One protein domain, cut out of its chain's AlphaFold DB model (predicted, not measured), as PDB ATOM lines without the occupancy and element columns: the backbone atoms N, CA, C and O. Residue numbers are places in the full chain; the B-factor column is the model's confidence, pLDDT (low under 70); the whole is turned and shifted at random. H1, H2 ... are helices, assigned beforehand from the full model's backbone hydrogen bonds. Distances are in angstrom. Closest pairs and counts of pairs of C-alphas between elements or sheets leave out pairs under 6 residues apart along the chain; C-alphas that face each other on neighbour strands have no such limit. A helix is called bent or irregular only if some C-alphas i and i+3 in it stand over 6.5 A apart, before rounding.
ATOM      1  N   VAL A   3     220.874 388.992 228.027       59.94
ATOM      2  CA  VAL A   3     221.028 388.067 226.894       59.94
ATOM      3  C   VAL A   3     222.329 388.290 226.094       59.94
ATOM      4  O   VAL A   3     222.870 387.324 225.562       59.94
ATOM      5  N   LYS A   4     222.869 389.520 226.052       60.41
ATOM      6  CA  LYS A   4     224.108 389.867 225.326       60.41
ATOM      7  C   LYS A   4     225.398 389.484 226.065       60.41
ATOM      8  O   LYS A   4     226.387 389.170 225.421       60.41
ATOM      9  N   GLU A   5     225.403 389.525 227.398       69.00
ATOM     10  CA  GLU A   5     226.644 389.461 228.196       69.00
ATOM     11  C   GLU A   5     226.709 388.267 229.157       69.00
ATOM     12  O   GLU A   5     227.769 387.980 229.717       69.00
ATOM     13  N   ALA A   6     225.595 387.557 229.354       73.00
ATOM     14  CA  ALA A   6     225.557 386.394 230.228       73.00
ATOM     15  C   ALA A   6     226.467 385.278 229.704       73.00
ATOM     16  O   ALA A   6     226.417 384.890 228.536       73.00
ATOM     17  N   LYS A   7     227.267 384.701 230.597       74.12
ATOM     18  CA  LYS A   7     227.956 383.432 230.360       74.12
ATOM     19  C   LYS A   7     226.998 382.285 230.676       74.12
ATOM     20  O   LYS A   7     226.055 382.435 231.450       74.12
ATOM     21  N   LYS A   8     227.293 381.086 230.165       65.44
ATOM     22  CA  LYS A   8     226.478 379.875 230.406       65.44
ATOM     23  C   LYS A   8     226.206 379.598 231.900       65.44
ATOM     24  O   LYS A   8     225.178 379.029 232.243       65.44
ATOM     25  N   GLY A   9     227.114 380.013 232.791       72.19
ATOM     26  CA  GLY A   9     226.976 379.873 234.246       72.19
ATOM     27  C   GLY A   9     226.143 380.955 234.947       72.19
ATOM     28  O   GLY A   9     225.876 380.815 236.139       72.19
ATOM     29  N   ASP A  10     225.726 382.013 234.249       81.06
ATOM     30  CA  ASP A  10     224.984 383.137 234.839       81.06
ATOM     31  C   ASP A  10     223.463 382.913 234.826       81.06
ATOM     32  O   ASP A  10     222.746 383.457 235.667       81.06
ATOM     33  N   LEU A  11     222.970 382.050 233.930       84.06
ATOM     34  CA  LEU A  11     221.552 381.688 233.811       84.06
ATOM     35  C   LEU A  11     220.941 381.123 235.105       84.06
ATOM     36  O   LEU A  11     219.877 381.599 235.492       84.06
ATOM     37  N   PRO A  12     221.583 380.192 235.841       87.31
ATOM     38  CA  PRO A  12     221.026 379.698 237.101       87.31
ATOM     39  C   PRO A  12     220.785 380.804 238.135       87.31
ATOM     40  O   PRO A  12     219.738 380.824 238.776       87.31
ATOM     41  N   LYS A  13     221.722 381.758 238.262       87.25
ATOM     42  CA  LYS A  13     221.569 382.911 239.167       87.25
ATOM     43  C   LYS A  13     220.422 383.810 238.720       87.25
ATOM     44  O   LYS A  13     219.643 384.275 239.548       87.25
ATOM     45  N   PHE A  14     220.308 384.030 237.412       88.62
ATOM     46  CA  PHE A  14     219.203 384.786 236.839       88.62
ATOM     47  C   PHE A  14     217.854 384.112 237.097       88.62
ATOM     48  O   PHE A  14     216.924 384.795 237.503       88.62
ATOM     49  N   PHE A  15     217.747 382.788 236.960       90.56
ATOM     50  CA  PHE A  15     216.510 382.061 237.261       90.56
ATOM     51  C   PHE A  15     216.130 382.123 238.737       90.56
ATOM     52  O   PHE A  15     214.949 382.270 239.045       90.56
ATOM     53  N   THR A  16     217.099 382.090 239.656       91.19
ATOM     54  CA  THR A  16     216.824 382.344 241.079       91.19
ATOM     55  C   THR A  16     216.179 383.717 241.277       91.19
ATOM     56  O   THR A  16     215.108 383.801 241.872       91.19
ATOM     57  N   LEU A  17     216.767 384.776 240.714       89.88
ATOM     58  CA  LEU A  17     216.207 386.129 240.805       89.88
ATOM     59  C   LEU A  17     214.843 386.241 240.117       89.88
ATOM     60  O   LEU A  17     213.931 386.877 240.639       89.88
ATOM     61  N   LEU A  18     214.685 385.610 238.954       90.25
ATOM     62  CA  LEU A  18     213.443 385.626 238.190       90.25
ATOM     63  C   LEU A  18     212.291 385.045 239.016       90.25
ATOM     64  O   LEU A  18     211.250 385.688 239.129       90.25
ATOM     65  N   ARG A  19     212.499 383.893 239.664       91.75
ATOM     66  CA  ARG A  19     211.505 383.249 240.540       91.75
ATOM     67  C   ARG A  19     211.104 384.120 241.730       91.75
ATOM     68  O   ARG A  19     209.941 384.118 242.119       91.75
ATOM     69  N   GLU A  20     212.040 384.880 242.293       92.56
ATOM     70  CA  GLU A  20     211.765 385.792 243.410       92.56
ATOM     71  C   GLU A  20     211.035 387.076 242.984       92.56
ATOM     72  O   GLU A  20     210.286 387.666 243.773       92.56
ATOM     73  N   CYS A  21     211.281 387.541 241.759       90.38
ATOM     74  CA  CYS A  21     210.749 388.799 241.243       90.38
ATOM     75  C   CYS A  21     209.390 388.636 240.563       90.38
ATOM     76  O   CYS A  21     208.519 389.474 240.776       90.38
ATOM     77  N   VAL A  22     209.192 387.574 239.780       91.81
ATOM     78  CA  VAL A  22     207.978 387.325 238.982       91.81
ATOM     79  C   VAL A  22     206.675 387.514 239.774       91.81
ATOM     80  O   VAL A  22     205.816 388.246 239.283       91.81
ATOM     81  N   PRO A  23     206.513 386.974 241.002       89.94
ATOM     82  CA  PRO A  23     205.272 387.139 241.768       89.94
ATOM     83  C   PRO A  23     204.948 388.590 242.155       89.94
ATOM     84  O   PRO A  23     203.841 388.876 242.603       89.94
ATOM     85  N   LYS A  24     205.918 389.504 242.033       92.25
ATOM     86  CA  LYS A  24     205.807 390.927 242.387       92.25
ATOM     87  C   LYS A  24     205.540 391.814 241.168       92.25
ATOM     88  O   LYS A  24     205.362 393.019 241.330       92.25
ATOM     89  N   LEU A  25     205.569 391.253 239.959       90.56
ATOM     90  CA  LEU A  25     205.364 391.988 238.714       90.56
ATOM     91  C   LEU A  25     203.884 392.008 238.330       90.56
ATOM     92  O   LEU A  25     203.120 391.110 238.679       90.56
ATOM     93  N   ALA A  26     203.476 393.028 237.571       90.81
ATOM     94  CA  ALA A  26     202.142 393.039 236.987       90.81
ATOM     95  C   ALA A  26     202.041 391.948 235.897       90.81
ATOM     96  O   ALA A  26     203.020 391.716 235.183       90.81
ATOM     97  N   PRO A  27     200.870 391.313 235.696       83.06
ATOM     98  CA  PRO A  27     200.730 390.186 234.765       83.06
ATOM     99  C   PRO A  27     201.195 390.474 233.328       83.06
ATOM    100  O   PRO A  27     201.786 389.620 232.679       83.06
ATOM    101  N   ALA A  28     200.981 391.699 232.838       88.12
ATOM    102  CA  ALA A  28     201.378 392.103 231.487       88.12
ATOM    103  C   ALA A  28     202.872 392.451 231.351       88.12
ATOM    104  O   ALA A  28     203.367 392.595 230.235       88.12
ATOM    105  N   THR A  29     203.611 392.592 232.458       91.25
ATOM    106  CA  THR A  29     205.011 393.038 232.431       91.25
ATOM    107  C   THR A  29     205.899 392.067 231.660       91.25
ATOM    108  O   THR A  29     206.688 392.506 230.831       91.25
ATOM    109  N   ILE A  30     205.764 390.762 231.902       91.06
ATOM    110  CA  ILE A  30     206.616 389.749 231.268       91.06
ATOM    111  C   ILE A  30     206.302 389.577 229.770       91.06
ATOM    112  O   ILE A  30     207.241 389.686 228.983       91.06
ATOM    113  N   PRO A  31     205.037 389.393 229.333       90.56
ATOM    114  CA  PRO A  31     204.695 389.372 227.908       90.56
ATOM    115  C   PRO A  31     205.203 390.591 227.129       90.56
ATOM    116  O   PRO A  31     205.714 390.447 226.021       90.56
ATOM    117  N   ASN A  32     205.109 391.786 227.719       90.75
ATOM    118  CA  ASN A  32     205.582 393.012 227.077       90.75
ATOM    119  C   ASN A  32     207.113 393.080 227.035       90.75
ATOM    120  O   ASN A  32     207.680 393.483 226.027       90.75
ATOM    121  N   ALA A  33     207.794 392.645 228.098       90.38
ATOM    122  CA  ALA A  33     209.254 392.630 228.149       90.38
ATOM    123  C   ALA A  33     209.894 391.630 227.168       90.38
ATOM    124  O   ALA A  33     211.091 391.726 226.903       90.38
ATOM    125  N   LEU A  34     209.124 390.670 226.641       91.88
ATOM    126  CA  LEU A  34     209.581 389.709 225.635       91.88
ATOM    127  C   LEU A  34     209.490 390.224 224.191       91.88
ATOM    128  O   LEU A  34     210.098 389.597 223.328       91.88
ATOM    129  N   GLN A  35     208.806 391.345 223.925       91.69
ATOM    130  CA  GLN A  35     208.653 391.893 222.567       91.69
ATOM    131  C   GLN A  35     210.011 392.196 221.925       91.69
ATOM    132  O   GLN A  35     210.407 391.504 220.990       91.69
ATOM    133  N   ASP A  36     210.762 393.154 222.478       91.00
ATOM    134  CA  ASP A  36     212.037 393.591 221.897       91.00
ATOM    135  C   ASP A  36     213.067 392.449 221.799       91.00
ATOM    136  O   ASP A  36     213.707 392.306 220.755       91.00
ATOM    137  N   PRO A  37     213.258 391.583 222.824       91.56
ATOM    138  CA  PRO A  37     214.186 390.462 222.702       91.56
ATOM    139  C   PRO A  37     213.827 389.470 221.594       91.56
ATOM    140  O   PRO A  37     214.739 388.862 221.038       91.56
ATOM    141  N   LEU A  38     212.537 389.278 221.294       92.69
ATOM    142  CA  LEU A  38     212.089 388.431 220.186       92.69
ATOM    143  C   LEU A  38     212.224 389.152 218.841       92.69
ATOM    144  O   LEU A  38     212.654 388.526 217.875       92.69
ATOM    145  N   GLU A  39     211.902 390.447 218.783       91.25
ATOM    146  CA  GLU A  39     211.989 391.269 217.569       91.25
ATOM    147  C   GLU A  39     213.424 391.342 217.052       91.25
ATOM    148  O   GLU A  39     213.694 391.048 215.890       91.25
ATOM    149  N   PHE A  40     214.359 391.657 217.946       91.38
ATOM    150  CA  PHE A  40     215.757 391.894 217.599       91.38
ATOM    151  C   PHE A  40     216.634 390.660 217.807       91.38
ATOM    152  O   PHE A  40     217.856 390.776 217.886       91.38
ATOM    153  N   LEU A  41     216.050 389.462 217.933       90.94
ATOM    154  CA  LEU A  41     216.803 388.265 218.308       90.94
ATOM    155  C   LEU A  41     217.933 387.945 217.324       90.94
ATOM    156  O   LEU A  41     219.040 387.624 217.754       90.94
ATOM    157  N   ASN A  42     217.659 388.049 216.022       89.56
ATOM    158  CA  ASN A  42     218.656 387.819 214.978       89.56
ATOM    159  C   ASN A  42     219.823 388.810 215.099       89.56
ATOM    160  O   ASN A  42     220.978 388.392 215.082       89.56
ATOM    161  N   ASP A  43     219.530 390.095 215.303       90.50
ATOM    162  CA  ASP A  43     220.547 391.143 215.436       90.50
ATOM    163  C   ASP A  43     221.367 390.977 216.719       90.50
ATOM    164  O   ASP A  43     222.590 391.111 216.722       90.50
ATOM    165  N   ILE A  44     220.704 390.632 217.825       89.50
ATOM    166  CA  ILE A  44     221.360 390.350 219.105       89.50
ATOM    167  C   ILE A  44     222.294 389.139 218.967       89.50
ATOM    168  O   ILE A  44     223.381 389.152 219.543       89.50
ATOM    169  N   GLU A  45     221.893 388.109 218.219       89.50
ATOM    170  CA  GLU A  45     222.677 386.884 218.012       89.50
ATOM    171  C   GLU A  45     223.976 387.134 217.228       89.50
ATOM    172  O   GLU A  45     224.956 386.424 217.460       89.50
ATOM    173  N   LEU A  46     224.028 388.172 216.379       89.19
ATOM    174  CA  LEU A  46     225.257 388.581 215.683       89.19
ATOM    175  C   LEU A  46     226.353 389.028 216.662       89.19
ATOM    176  O   LEU A  46     227.514 388.661 216.494       89.19
ATOM    177  N   ASP A  47     225.977 389.780 217.699       89.31
ATOM    178  CA  ASP A  47     226.903 390.236 218.745       89.31
ATOM    179  C   ASP A  47     227.114 389.183 219.845       89.31
ATOM    180  O   ASP A  47     228.165 389.129 220.487       89.31
ATOM    181  N   ALA A  48     226.089 388.372 220.109       87.38
ATOM    182  CA  ALA A  48     226.027 387.442 221.226       87.38
ATOM    183  C   ALA A  48     225.490 386.078 220.760       87.38
ATOM    184  O   ALA A  48     224.294 385.808 220.887       87.38
ATOM    185  N   PRO A  49     226.359 385.156 220.301       88.38
ATOM    186  CA  PRO A  49     225.944 383.890 219.682       88.38
ATOM    187  C   PRO A  49     225.091 382.968 220.568       88.38
ATOM    188  O   PRO A  49     224.440 382.049 220.083       88.38
ATOM    189  N   LEU A  50     225.104 383.182 221.888       88.38
ATOM    190  CA  LEU A  50     224.301 382.412 222.839       88.38
ATOM    191  C   LEU A  50     222.912 383.013 223.091       88.38
ATOM    192  O   LEU A  50     222.112 382.396 223.794       88.38
ATOM    193  N   ALA A  51     222.606 384.183 222.526       90.31
ATOM    194  CA  ALA A  51     221.394 384.943 222.803       90.31
ATOM    195  C   ALA A  51     220.121 384.117 222.623       90.31
ATOM    196  O   ALA A  51     219.272 384.079 223.511       90.31
ATOM    197  N   ARG A  52     220.023 383.383 221.514       91.69
ATOM    198  CA  ARG A  52     218.884 382.516 221.215       91.69
ATOM    199  C   ARG A  52     218.722 381.386 222.218       91.69
ATOM    200  O   ARG A  52     217.611 381.137 222.674       91.69
ATOM    201  N   SER A  53     219.815 380.715 222.575       91.81
ATOM    202  CA  SER A  53     219.780 379.630 223.564       91.81
ATOM    203  C   SER A  53     219.413 380.162 224.950       91.81
ATOM    204  O   SER A  53     218.574 379.579 225.634       91.81
ATOM    205  N   HIS A  54     219.978 381.303 225.351       92.62
ATOM    206  CA  HIS A  54     219.656 381.945 226.623       92.62
ATOM    207  C   HIS A  54     218.197 382.399 226.671       92.62
ATOM    208  O   HIS A  54     217.503 382.092 227.638       92.62
ATOM    209  N   LEU A  55     217.705 383.073 225.629       93.50
ATOM    210  CA  LEU A  55     216.318 383.526 225.568       93.50
ATOM    211  C   LEU A  55     215.344 382.344 225.545       93.50
ATOM    212  O   LEU A  55     214.344 382.385 226.254       93.50
ATOM    213  N   ALA A  56     215.657 381.265 224.822       94.31
ATOM    214  CA  ALA A  56     214.839 380.054 224.828       94.31
ATOM    215  C   ALA A  56     214.732 379.440 226.235       94.31
ATOM    216  O   ALA A  56     213.638 379.082 226.663       94.31
ATOM    217  N   GLN A  57     215.840 379.382 226.982       94.12
ATOM    218  CA  GLN A  57     215.834 378.899 228.368       94.12
ATOM    219  C   GLN A  57     215.070 379.840 229.312       94.12
ATOM    220  O   GLN A  57     214.370 379.371 230.203       94.12
ATOM    221  N   ILE A  58     215.161 381.160 229.110       93.56
ATOM    222  CA  ILE A  58     214.386 382.148 229.878       93.56
ATOM    223  C   ILE A  58     212.885 381.972 229.628       93.56
ATOM    224  O   ILE A  58     212.113 381.925 230.583       93.56
ATOM    225  N   VAL A  59     212.465 381.839 228.368       94.88
ATOM    226  CA  VAL A  59     211.058 381.605 228.015       94.88
ATOM    227  C   VAL A  59     210.571 380.269 228.587       94.88
ATOM    228  O   VAL A  59     209.497 380.226 229.181       94.88
ATOM    229  N   GLY A  60     211.367 379.200 228.494       94.56
ATOM    230  CA  GLY A  60     211.019 377.897 229.071       94.56
ATOM    231  C   GLY A  60     210.861 377.926 230.594       94.56
ATOM    232  O   GLY A  60     209.915 377.344 231.129       94.56
ATOM    233  N   GLU A  61     211.722 378.658 231.303       93.38
ATOM    234  CA  GLU A  61     211.579 378.880 232.746       93.38
ATOM    235  C   GLU A  61     210.280 379.638 233.068       93.38
ATOM    236  O   GLU A  61     209.537 379.239 233.961       93.38
ATOM    237  N   LEU A  62     209.949 380.690 232.313       93.75
ATOM    238  CA  LEU A  62     208.711 381.457 232.507       93.75
ATOM    239  C   LEU A  62     207.446 380.616 232.269       93.75
ATOM    240  O   LEU A  62     206.460 380.789 232.990       93.75
ATOM    241  N   ILE A  63     207.475 379.697 231.301       93.94
ATOM    242  CA  ILE A  63     206.387 378.733 231.063       93.94
ATOM    243  C   ILE A  63     206.297 377.736 232.221       93.94
ATOM    244  O   ILE A  63     205.210 377.490 232.736       93.94
ATOM    245  N   THR A  64     207.434 377.214 232.689       91.50
ATOM    246  CA  THR A  64     207.492 376.281 233.832       91.50
ATOM    247  C   THR A  64     206.924 376.912 235.108       91.50
ATOM    248  O   THR A  64     206.252 376.252 235.898       91.50
ATOM    249  N   LEU A  65     207.134 378.218 235.287       90.56
ATOM    250  CA  LEU A  65     206.576 379.008 236.386       90.56
ATOM    251  C   LEU A  65     205.107 379.420 236.173       90.56
ATOM    252  O   LEU A  65     204.560 380.139 237.008       90.56
ATOM    253  N   ASN A  66     204.460 378.983 235.086       90.31
ATOM    254  CA  ASN A  66     203.093 379.349 234.690       90.31
ATOM    255  C   ASN A  66     202.863 380.865 234.549       90.31
ATOM    256  O   ASN A  66     201.749 381.354 234.737       90.31
ATOM    257  N   VAL A  67     203.911 381.624 234.218       92.19
ATOM    258  CA  VAL A  67     203.843 383.087 234.036       92.19
ATOM    259  C   VAL A  67     203.312 383.438 232.656       92.19
ATOM    260  O   VAL A  67     202.561 384.396 232.490       92.19
ATOM    261  N   ILE A  68     203.727 382.657 231.663       93.44
ATOM    262  CA  ILE A  68     203.309 382.759 230.269       93.44
ATOM    263  C   ILE A  68     202.985 381.359 229.752       93.44
ATOM    264  O   ILE A  68     203.375 380.358 230.352       93.44
ATOM    265  N   GLN A  69     202.274 381.297 228.636       93.44
ATOM    266  CA  GLN A  69     201.978 380.058 227.925       93.44
ATOM    267  C   GLN A  69     202.772 380.016 226.617       93.44
ATOM    268  O   GLN A  69     203.257 381.042 226.139       93.44
ATOM    269  N   MET A  70     202.916 378.825 226.033       93.94
ATOM    270  CA  MET A  70     203.685 378.627 224.798       93.94
ATOM    271  C   MET A  70     203.117 379.434 223.611       93.94
ATOM    272  O   MET A  70     203.858 379.830 222.712       93.94
ATOM    273  N   ASP A  71     201.815 379.740 223.628       93.69
ATOM    274  CA  ASP A  71     201.128 380.526 222.595       93.69
ATOM    275  C   ASP A  71     201.570 381.998 222.537       93.69
ATOM    276  O   ASP A  71     201.252 382.700 221.576       93.69
ATOM    277  N   ILE A  72     202.376 382.459 223.500       92.88
ATOM    278  CA  ILE A  72     203.057 383.753 223.428       92.88
ATOM    279  C   ILE A  72     203.891 383.879 222.143       92.88
ATOM    280  O   ILE A  72     203.987 384.968 221.582       92.88
ATOM    281  N   LEU A  73     204.441 382.763 221.645       93.62
ATOM    282  CA  LEU A  73     205.271 382.717 220.439       93.62
ATOM    283  C   LEU A  73     204.471 382.887 219.142       93.62
ATOM    284  O   LEU A  73     205.075 383.084 218.093       93.62
ATOM    285  N   THR A  74     203.138 382.803 219.199       91.50
ATOM    286  CA  THR A  74     202.255 383.027 218.046       91.50
ATOM    287  C   THR A  74     201.427 384.296 218.208       91.50
ATOM    288  O   THR A  74     201.393 385.118 217.295       91.50
ATOM    289  N   LYS A  75     200.785 384.493 219.365       88.19
ATOM    290  CA  LYS A  75     199.821 385.585 219.600       88.19
ATOM    291  C   LYS A  75     200.457 386.920 219.962       88.19
ATOM    292  O   LYS A  75     199.890 387.969 219.676       88.19
ATOM    293  N   ASN A  76     201.605 386.873 220.626       83.38
ATOM    294  CA  ASN A  76     202.241 388.035 221.234       83.38
ATOM    295  C   ASN A  76     203.691 388.173 220.781       83.38
ATOM    296  O   ASN A  76     204.450 388.892 221.409       83.38
ATOM    297  N   SER A  77     204.108 387.484 219.727       86.25
ATOM    298  CA  SER A  77     205.425 387.706 219.151       86.25
ATOM    299  C   SER A  77     205.356 388.783 218.059       86.25
ATOM    300  O   SER A  77     204.312 388.943 217.421       86.25
ATOM    301  N   PRO A  78     206.464 389.467 217.768       88.81
ATOM    302  CA  PRO A  78     206.591 390.299 216.574       88.81
ATOM    303  C   PRO A  78     206.459 389.478 215.280       88.81
ATOM    304  O   PRO A  78     206.832 388.301 215.245       88.81
ATOM    305  N   ASP A  79     205.974 390.099 214.204       86.06
ATOM    306  CA  ASP A  79     205.806 389.450 212.890       86.06
ATOM    307  C   ASP A  79     207.156 388.968 212.339       86.06
ATOM    308  O   ASP A  79     207.302 387.806 211.960       86.06
ATOM    309  N   TYR A  80     208.183 389.819 212.437       85.25
ATOM    310  CA  TYR A  80     209.551 389.497 212.023       85.25
ATOM    311  C   TYR A  80     210.120 388.261 212.739       85.25
ATOM    312  O   TYR A  80     210.847 387.458 212.146       85.25
ATOM    313  N   PHE A  81     209.759 388.059 214.012       88.81
ATOM    314  CA  PHE A  81     210.160 386.857 214.733       88.81
ATOM    315  C   PHE A  81     209.564 385.601 214.082       88.81
ATOM    316  O   PHE A  81     210.292 384.634 213.839       88.81
ATOM    317  N   ARG A  82     208.263 385.628 213.763       84.06
ATOM    318  CA  ARG A  82     207.549 384.479 213.183       84.06
ATOM    319  C   ARG A  82     208.021 384.144 211.774       84.06
ATOM    320  O   ARG A  82     208.149 382.968 211.456       84.06
ATOM    321  N   GLU A  83     208.304 385.155 210.960       80.94
ATOM    322  CA  GLU A  83     208.614 384.969 209.538       80.94
ATOM    323  C   GLU A  83     210.107 384.710 209.277       80.94
ATOM    324  O   GLU A  83     210.467 383.858 208.465       80.94
ATOM    325  N   GLU A  84     210.999 385.403 209.991       75.69
ATOM    326  CA  GLU A  84     212.424 385.458 209.631       75.69
ATOM    327  C   GLU A  84     213.373 384.959 210.727       75.69
ATOM    328  O   GLU A  84     214.547 384.682 210.466       75.69
ATOM    329  N   SER A  85     212.900 384.773 211.962       76.12
ATOM    330  CA  SER A  85     213.773 384.434 213.097       76.12
ATOM    331  C   SER A  85     213.795 382.950 213.455       76.12
ATOM    332  O   SER A  85     214.114 382.605 214.594       76.12
ATOM    333  N   LYS A  86     213.503 382.051 212.504       86.31
ATOM    334  CA  LYS A  86     213.486 380.588 212.723       86.31
ATOM    335  C   LYS A  86     212.607 380.210 213.927       86.31
ATOM    336  O   LYS A  86     213.051 379.498 214.836       86.31
ATOM    337  N   ALA A  87     211.383 380.739 213.969       92.00
ATOM    338  CA  ALA A  87     210.502 380.649 215.130       92.00
ATOM    339  C   ALA A  87     210.196 379.203 215.551       92.00
ATOM    340  O   ALA A  87     210.265 378.905 216.743       92.00
ATOM    341  N   ALA A  88     209.965 378.285 214.604       92.94
ATOM    342  CA  ALA A  88     209.797 376.859 214.907       92.94
ATOM    343  C   ALA A  88     211.024 376.266 215.618       92.94
ATOM    344  O   ALA A  88     210.903 375.626 216.666       92.94
ATOM    345  N   THR A  89     212.230 376.543 215.109       92.50
ATOM    346  CA  THR A  89     213.484 376.104 215.744       92.50
ATOM    347  C   THR A  89     213.639 376.697 217.151       92.50
ATOM    348  O   THR A  89     214.071 376.006 218.078       92.50
ATOM    349  N   PHE A  90     213.276 377.969 217.340       94.75
ATOM    350  CA  PHE A  90     213.276 378.604 218.658       94.75
ATOM    351  C   PHE A  90     212.286 377.928 219.617       94.75
ATOM    352  O   PHE A  90     212.667 377.579 220.734       94.75
ATOM    353  N   ALA A  91     211.055 377.671 219.174       95.06
ATOM    354  CA  ALA A  91     210.031 376.978 219.951       95.06
ATOM    355  C   ALA A  91     210.487 375.571 220.378       95.06
ATOM    356  O   ALA A  91     210.321 375.185 221.536       95.06
ATOM    357  N   CYS A  92     211.170 374.834 219.499       94.25
ATOM    358  CA  CYS A  92     211.759 373.538 219.848       94.25
ATOM    359  C   CYS A  92     212.830 373.664 220.944       94.25
ATOM    360  O   CYS A  92     212.869 372.851 221.869       94.25
ATOM    361  N   LYS A  93     213.683 374.698 220.887       94.50
ATOM    362  CA  LYS A  93     214.676 374.979 221.941       94.50
ATOM    363  C   LYS A  93     214.017 375.333 223.275       94.50
ATOM    364  O   LYS A  93     214.506 374.891 224.314       94.50
ATOM    365  N   VAL A  94     212.913 376.084 223.257       95.50
ATOM    366  CA  VAL A  94     212.111 376.377 224.457       95.50
ATOM    367  C   VAL A  94     211.602 375.071 225.068       95.50
ATOM    368  O   VAL A  94     211.852 374.821 226.245       95.50
ATOM    369  N   LEU A  95     210.990 374.193 224.265       94.25
ATOM    370  CA  LEU A  95     210.507 372.885 224.725       94.25
ATOM    371  C   LEU A  95     211.625 372.030 225.320       94.25
ATOM    372  O   LEU A  95     211.485 371.520 226.426       94.25
ATOM    373  N   LYS A  96     212.776 371.949 224.652       92.25
ATOM    374  CA  LYS A  96     213.941 371.208 225.161       92.25
ATOM    375  C   LYS A  96     214.518 371.772 226.457       92.25
ATOM    376  O   LYS A  96     215.159 371.031 227.199       92.25
ATOM    377  N   SER A  97     214.339 373.066 226.721       92.75
ATOM    378  CA  SER A  97     214.815 373.701 227.956       92.75
ATOM    379  C   SER A  97     214.003 373.311 229.189       92.75
ATOM    380  O   SER A  97     214.540 373.334 230.299       92.75
ATOM    381  N   MET A  98     212.750 372.892 229.002       91.44
ATOM    382  CA  MET A  98     211.863 372.444 230.071       91.44
ATOM    383  C   MET A  98     212.164 370.978 230.407       91.44
ATOM    384  O   MET A  98     211.648 370.060 229.783       91.44
ATOM    385  N   LYS A  99     213.049 370.746 231.383       77.88
ATOM    386  CA  LYS A  99     213.569 369.400 231.702       77.88
ATOM    387  C   LYS A  99     212.540 368.427 232.282       77.88
ATOM    388  O   LYS A  99     212.723 367.225 232.133       77.88
ATOM    389  N   ASP A 100     211.489 368.940 232.917       78.94
ATOM    390  CA  ASP A 100     210.521 368.139 233.679       78.94
ATOM    391  C   ASP A 100     209.117 368.141 233.043       78.94
ATOM    392  O   ASP A 100     208.125 367.839 233.709       78.94
ATOM    393  N   ARG A 101     209.009 368.515 231.760       84.06
ATOM    394  CA  ARG A 101     207.738 368.601 231.030       84.06
ATOM    395  C   ARG A 101     207.895 368.053 229.615       84.06
ATOM    396  O   ARG A 101     208.601 368.640 228.799       84.06
ATOM    397  N   ASP A 102     207.170 366.982 229.313       86.94
ATOM    398  CA  ASP A 102     207.016 366.524 227.935       86.94
ATOM    399  C   ASP A 102     206.144 367.511 227.131       86.94
ATOM    400  O   ASP A 102     205.171 368.044 227.678       86.94
ATOM    401  N   PRO A 103     206.458 367.758 225.843       90.06
ATOM    402  CA  PRO A 103     205.634 368.595 224.976       90.06
ATOM    403  C   PRO A 103     204.192 368.086 224.897       90.06
ATOM    404  O   PRO A 103     203.953 366.914 224.592       90.06
ATOM    405  N   THR A 104     203.223 368.968 225.131       93.06
ATOM    406  CA  THR A 104     201.800 368.640 224.977       93.06
ATOM    407  C   THR A 104     201.376 368.717 223.503       93.06
ATOM    408  O   THR A 104     202.091 369.302 222.681       93.06
ATOM    409  N   PRO A 105     200.207 368.164 223.124       93.25
ATOM    410  CA  PRO A 105     199.671 368.334 221.772       93.25
ATOM    411  C   PRO A 105     199.538 369.805 221.355       93.25
ATOM    412  O   PRO A 105     199.780 370.138 220.197       93.25
ATOM    413  N   GLU A 106     199.208 370.694 222.293       94.00
ATOM    414  CA  GLU A 106     199.134 372.137 222.056       94.00
ATOM    415  C   GLU A 106     200.514 372.743 221.783       94.00
ATOM    416  O   GLU A 106     200.647 373.548 220.861       94.00
ATOM    417  N   ASP A 107     201.552 372.336 222.523       94.12
ATOM    418  CA  ASP A 107     202.923 372.789 222.256       94.12
ATOM    419  C   ASP A 107     203.382 372.357 220.855       94.12
ATOM    420  O   ASP A 107     203.984 373.142 220.121       94.12
ATOM    421  N   ILE A 108     203.072 371.115 220.467       94.00
ATOM    422  CA  ILE A 108     203.394 370.574 219.139       94.00
ATOM    423  C   ILE A 108     202.654 371.362 218.054       94.00
ATOM    424  O   ILE A 108     203.261 371.734 217.052       94.00
ATOM    425  N   ALA A 109     201.369 371.663 218.259       94.50
ATOM    426  CA  ALA A 109     200.585 372.462 217.320       94.50
ATOM    427  C   ALA A 109     201.152 373.882 217.152       94.50
ATOM    428  O   ALA A 109     201.170 374.409 216.039       94.50
ATOM    429  N   ILE A 110     201.662 374.489 218.228       95.19
ATOM    430  CA  ILE A 110     202.339 375.790 218.163       95.19
ATOM    431  C   ILE A 110     203.617 375.692 217.331       95.19
ATOM    432  O   ILE A 110     203.817 376.526 216.449       95.19
ATOM    433  N   VAL A 111     204.452 374.673 217.559       94.19
ATOM    434  CA  VAL A 111     205.661 374.454 216.746       94.19
ATOM    435  C   VAL A 111     205.295 374.291 215.274       94.19
ATOM    436  O   VAL A 111     205.903 374.947 214.434       94.19
ATOM    437  N   GLU A 112     204.276 373.488 214.966       93.44
ATOM    438  CA  GLU A 112     203.819 373.272 213.590       93.44
ATOM    439  C   GLU A 112     203.339 374.581 212.944       93.44
ATOM    440  O   GLU A 112     203.695 374.873 211.807       93.44
ATOM    441  N   SER A 113     202.609 375.423 213.685       92.56
ATOM    442  CA  SER A 113     202.128 376.720 213.185       92.56
ATOM    443  C   SER A 113     203.229 377.756 212.935       92.56
ATOM    444  O   SER A 113     203.003 378.730 212.222       92.56
ATOM    445  N   LEU A 114     204.407 377.563 213.534       91.88
ATOM    446  CA  LEU A 114     205.566 378.446 213.390       91.88
ATOM    447  C   LEU A 114     206.545 377.966 212.315       91.88
ATOM    448  O   LEU A 114     207.572 378.617 212.104       91.88
ATOM    449  N   LYS A 115     206.277 376.819 211.679       91.06
ATOM    450  CA  LYS A 115     207.102 376.321 210.582       91.06
ATOM    451  C   LYS A 115     206.940 377.203 209.354       91.06
ATOM    452  O   LYS A 115     205.851 377.664 209.017       91.06
ATOM    453  N   THR A 116     208.046 377.370 208.655       86.69
ATOM    454  CA  THR A 116     208.128 378.041 207.361       86.69
ATOM    455  C   THR A 116     208.629 377.057 206.311       86.69
ATOM    456  O   THR A 116     209.097 375.966 206.637       86.69
ATOM    457  N   GLU A 117     208.616 377.449 205.037       82.69
ATOM    458  CA  GLU A 117     209.202 376.638 203.957       82.69
ATOM    459  C   GLU A 117     210.684 376.292 204.211       82.69
ATOM    460  O   GLU A 117     211.175 375.261 203.755       82.69
ATOM    461  N   LYS A 118     211.399 377.122 204.988       80.06
ATOM    462  CA  LYS A 118     212.809 376.909 205.353       80.06
ATOM    463  C   LYS A 118     213.010 375.714 206.298       80.06
ATOM    464  O   LYS A 118     214.131 375.215 206.386       80.06
ATOM    465  N   ASP A 119     211.965 375.265 206.993       81.12
ATOM    466  CA  ASP A 119     212.010 374.127 207.921       81.12
ATOM    467  C   ASP A 119     211.774 372.772 207.210       81.12
ATOM    468  O   ASP A 119     211.978 371.714 207.808       81.12
ATOM    469  N   GLY A 120     211.408 372.797 205.921       83.44
ATOM    470  CA  GLY A 120     211.182 371.610 205.095       83.44
ATOM    471  C   GLY A 120     209.989 370.753 205.540       83.44
ATOM    472  O   GLY A 120     209.100 371.202 206.263       83.44
ATOM    473  N   ASP A 121     209.986 369.488 205.113       86.75
ATOM    474  CA  ASP A 121     208.875 368.551 205.344       86.75
ATOM    475  C   ASP A 121     208.912 367.864 206.724       86.75
ATOM    476  O   ASP A 121     208.058 367.030 207.025       86.75
ATOM    477  N   ALA A 122     209.891 368.192 207.573       86.81
ATOM    478  CA  ALA A 122     210.023 367.593 208.898       86.81
ATOM    479  C   ALA A 122     208.812 367.937 209.775       86.81
ATOM    480  O   ALA A 122     208.414 369.097 209.889       86.81
ATOM    481  N   THR A 123     208.225 366.945 210.432       89.12
ATOM    482  CA  THR A 123     207.133 367.153 211.393       89.12
ATOM    483  C   THR A 123     207.616 367.944 212.611       89.12
ATOM    484  O   THR A 123     208.791 367.874 212.987       89.12
ATOM    485  N   ALA A 124     206.717 368.665 213.290       88.88
ATOM    486  CA  ALA A 124     207.049 369.313 214.560       88.88
ATOM    487  C   ALA A 124     207.689 368.344 215.571       88.88
ATOM    488  O   ALA A 124     208.641 368.725 216.251       88.88
ATOM    489  N   GLN A 125     207.242 367.082 215.653       88.00
ATOM    490  CA  GLN A 125     207.868 366.101 216.548       88.00
ATOM    491  C   GLN A 125     209.318 365.777 216.162       88.00
ATOM    492  O   GLN A 125     210.166 365.666 217.049       88.00
ATOM    493  N   GLU A 126     209.624 365.648 214.871       90.19
ATOM    494  CA  GLU A 126     210.994 365.411 214.392       90.19
ATOM    495  C   GLU A 126     211.900 366.615 214.665       90.19
ATOM    496  O   GLU A 126     213.022 366.446 215.149       90.19
ATOM    497  N   LEU A 127     211.395 367.832 214.444       89.25
ATOM    498  CA  LEU A 127     212.114 369.072 214.754       89.25
ATOM    499  C   LEU A 127     212.400 369.197 216.252       89.25
ATOM    500  O   LEU A 127     213.531 369.493 216.650       89.25
ATOM    501  N   ILE A 128     211.402 368.911 217.094       89.94
ATOM    502  CA  ILE A 128     211.581 368.882 218.546       89.94
ATOM    503  C   ILE A 128     212.630 367.830 218.901       89.94
ATOM    504  O   ILE A 128     213.554 368.140 219.645       89.94
ATOM    505  N   ALA A 129     212.547 366.610 218.367       87.62
ATOM    506  CA  ALA A 129     213.505 365.547 218.666       87.62
ATOM    507  C   ALA A 129     214.952 365.937 218.311       87.62
ATOM    508  O   ALA A 129     215.853 365.667 219.110       87.62
ATOM    509  N   ALA A 130     215.154 366.615 217.178       87.38
ATOM    510  CA  ALA A 130     216.461 367.046 216.679       87.38
ATOM    511  C   ALA A 130     217.027 368.305 217.365       87.38
ATOM    512  O   ALA A 130     218.218 368.598 217.228       87.38
ATOM    513  N   ALA A 131     216.209 369.069 218.093       86.06
ATOM    514  CA  ALA A 131     216.642 370.324 218.691       86.06
ATOM    515  C   ALA A 131     217.703 370.132 219.792       86.06
ATOM    516  O   ALA A 131     217.547 369.334 220.719       86.06
TER     517      ALA A 131
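What this domain is: This is residues 3 to 131 of the 133 residues of the protein "Hypothetical protein" of Craspedostauros australis (UniProt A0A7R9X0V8). Two helices, H5 and H8, cross at the core, with H1 at one end of the domain's long axis and H9 and H10 packed on H8 toward the other end. Short helices H3, H6 and H7 lie to one side of this core, close to H5 or H8 but not clearly touching them, with H2 farther out and touching no helix, and H4 makes a helical hairpin with H5. The printed part has 129 residues, with ten named helices in the order H1 to H10 and no named strand; its class is all helix. It is compact, with a radius of gyration of the C-alphas of 14.1 A, and spans 42 by 32 by 27 A.

Where its parts are: Find C-alpha 51 at (221.394, 384.943, 222.803); from there H5, residues 51 to 64, runs 19.7 A to C-alpha 64 at (207.492, 376.281, 233.832). H1, residues 11 to 24, is as long in residues and covers 20.2 A; it is irregular, but only just, with C-alphas 20 and 23 lying 6.8 A apart. Between them look for H2 at residues 29 to 33, H3 at 35 to 39 and H4 at 41 to 47. Past H5 come H6 at residues 72 to 75, H7 at 79 to 84, H8 at 87 to 97, 15.2 A long, and H9 at 105 to 113, 12.3 A long. H10, residues 124 to 130, ends at C-alpha 130, (216.461, 367.046, 216.679).

How they stand to each other: Start at H5, which touches H8 at a steep tilt of 61 degrees, the same way; their closest C-alphas, those of Ala 56 and Val 94, are 4.6 A apart. H1 only just touches H5, with 3 pairs of C-alphas within 8 A and with its residues 11 to 15 alone; the closest are Phe 15 and Glu 61, 7.4 A. The hairpin of H4 and H5 touches through residues 51 to 52 of H5 alone, closest at the C-alphas of Glu 45 and Ala 51, 5.3 A. Outward from H8, its hairpin partner H9 touches it at a shallow tilt of 30 degrees, opposite ways, with C-alphas 88 and 111 closest at 5.1 A. H10 touches H8 at C-alphas 92 and 128, 4.8 A, and touches H9 about perpendicular, at 89 degrees, with C-alphas 112 and 124 closest at 5.2 A. H3 touches H7 at C-alphas 39 and 81, 5.6 A; H6 only just touches H9, with 3 pairs within 8 A, closest at C-alphas 74 and 110, 7.2 A. H2 touches no helix. Every O i to N i+4 pair is within hydrogen-bond range in H2, H3, H5, H7, H8, H9 and H10, against 8 of 10 in H1 and 2 of 3 in H4; H6 is too short for such a pair.

The domain as a whole: Look to Lys 24 and Asp 121 for the two C-alphas farthest apart, 43.4 A. The printed part has no cut and no long link. Mean pLDDT of the printed part is 88.7; residues 3 to 5 and residue 8 are under 70.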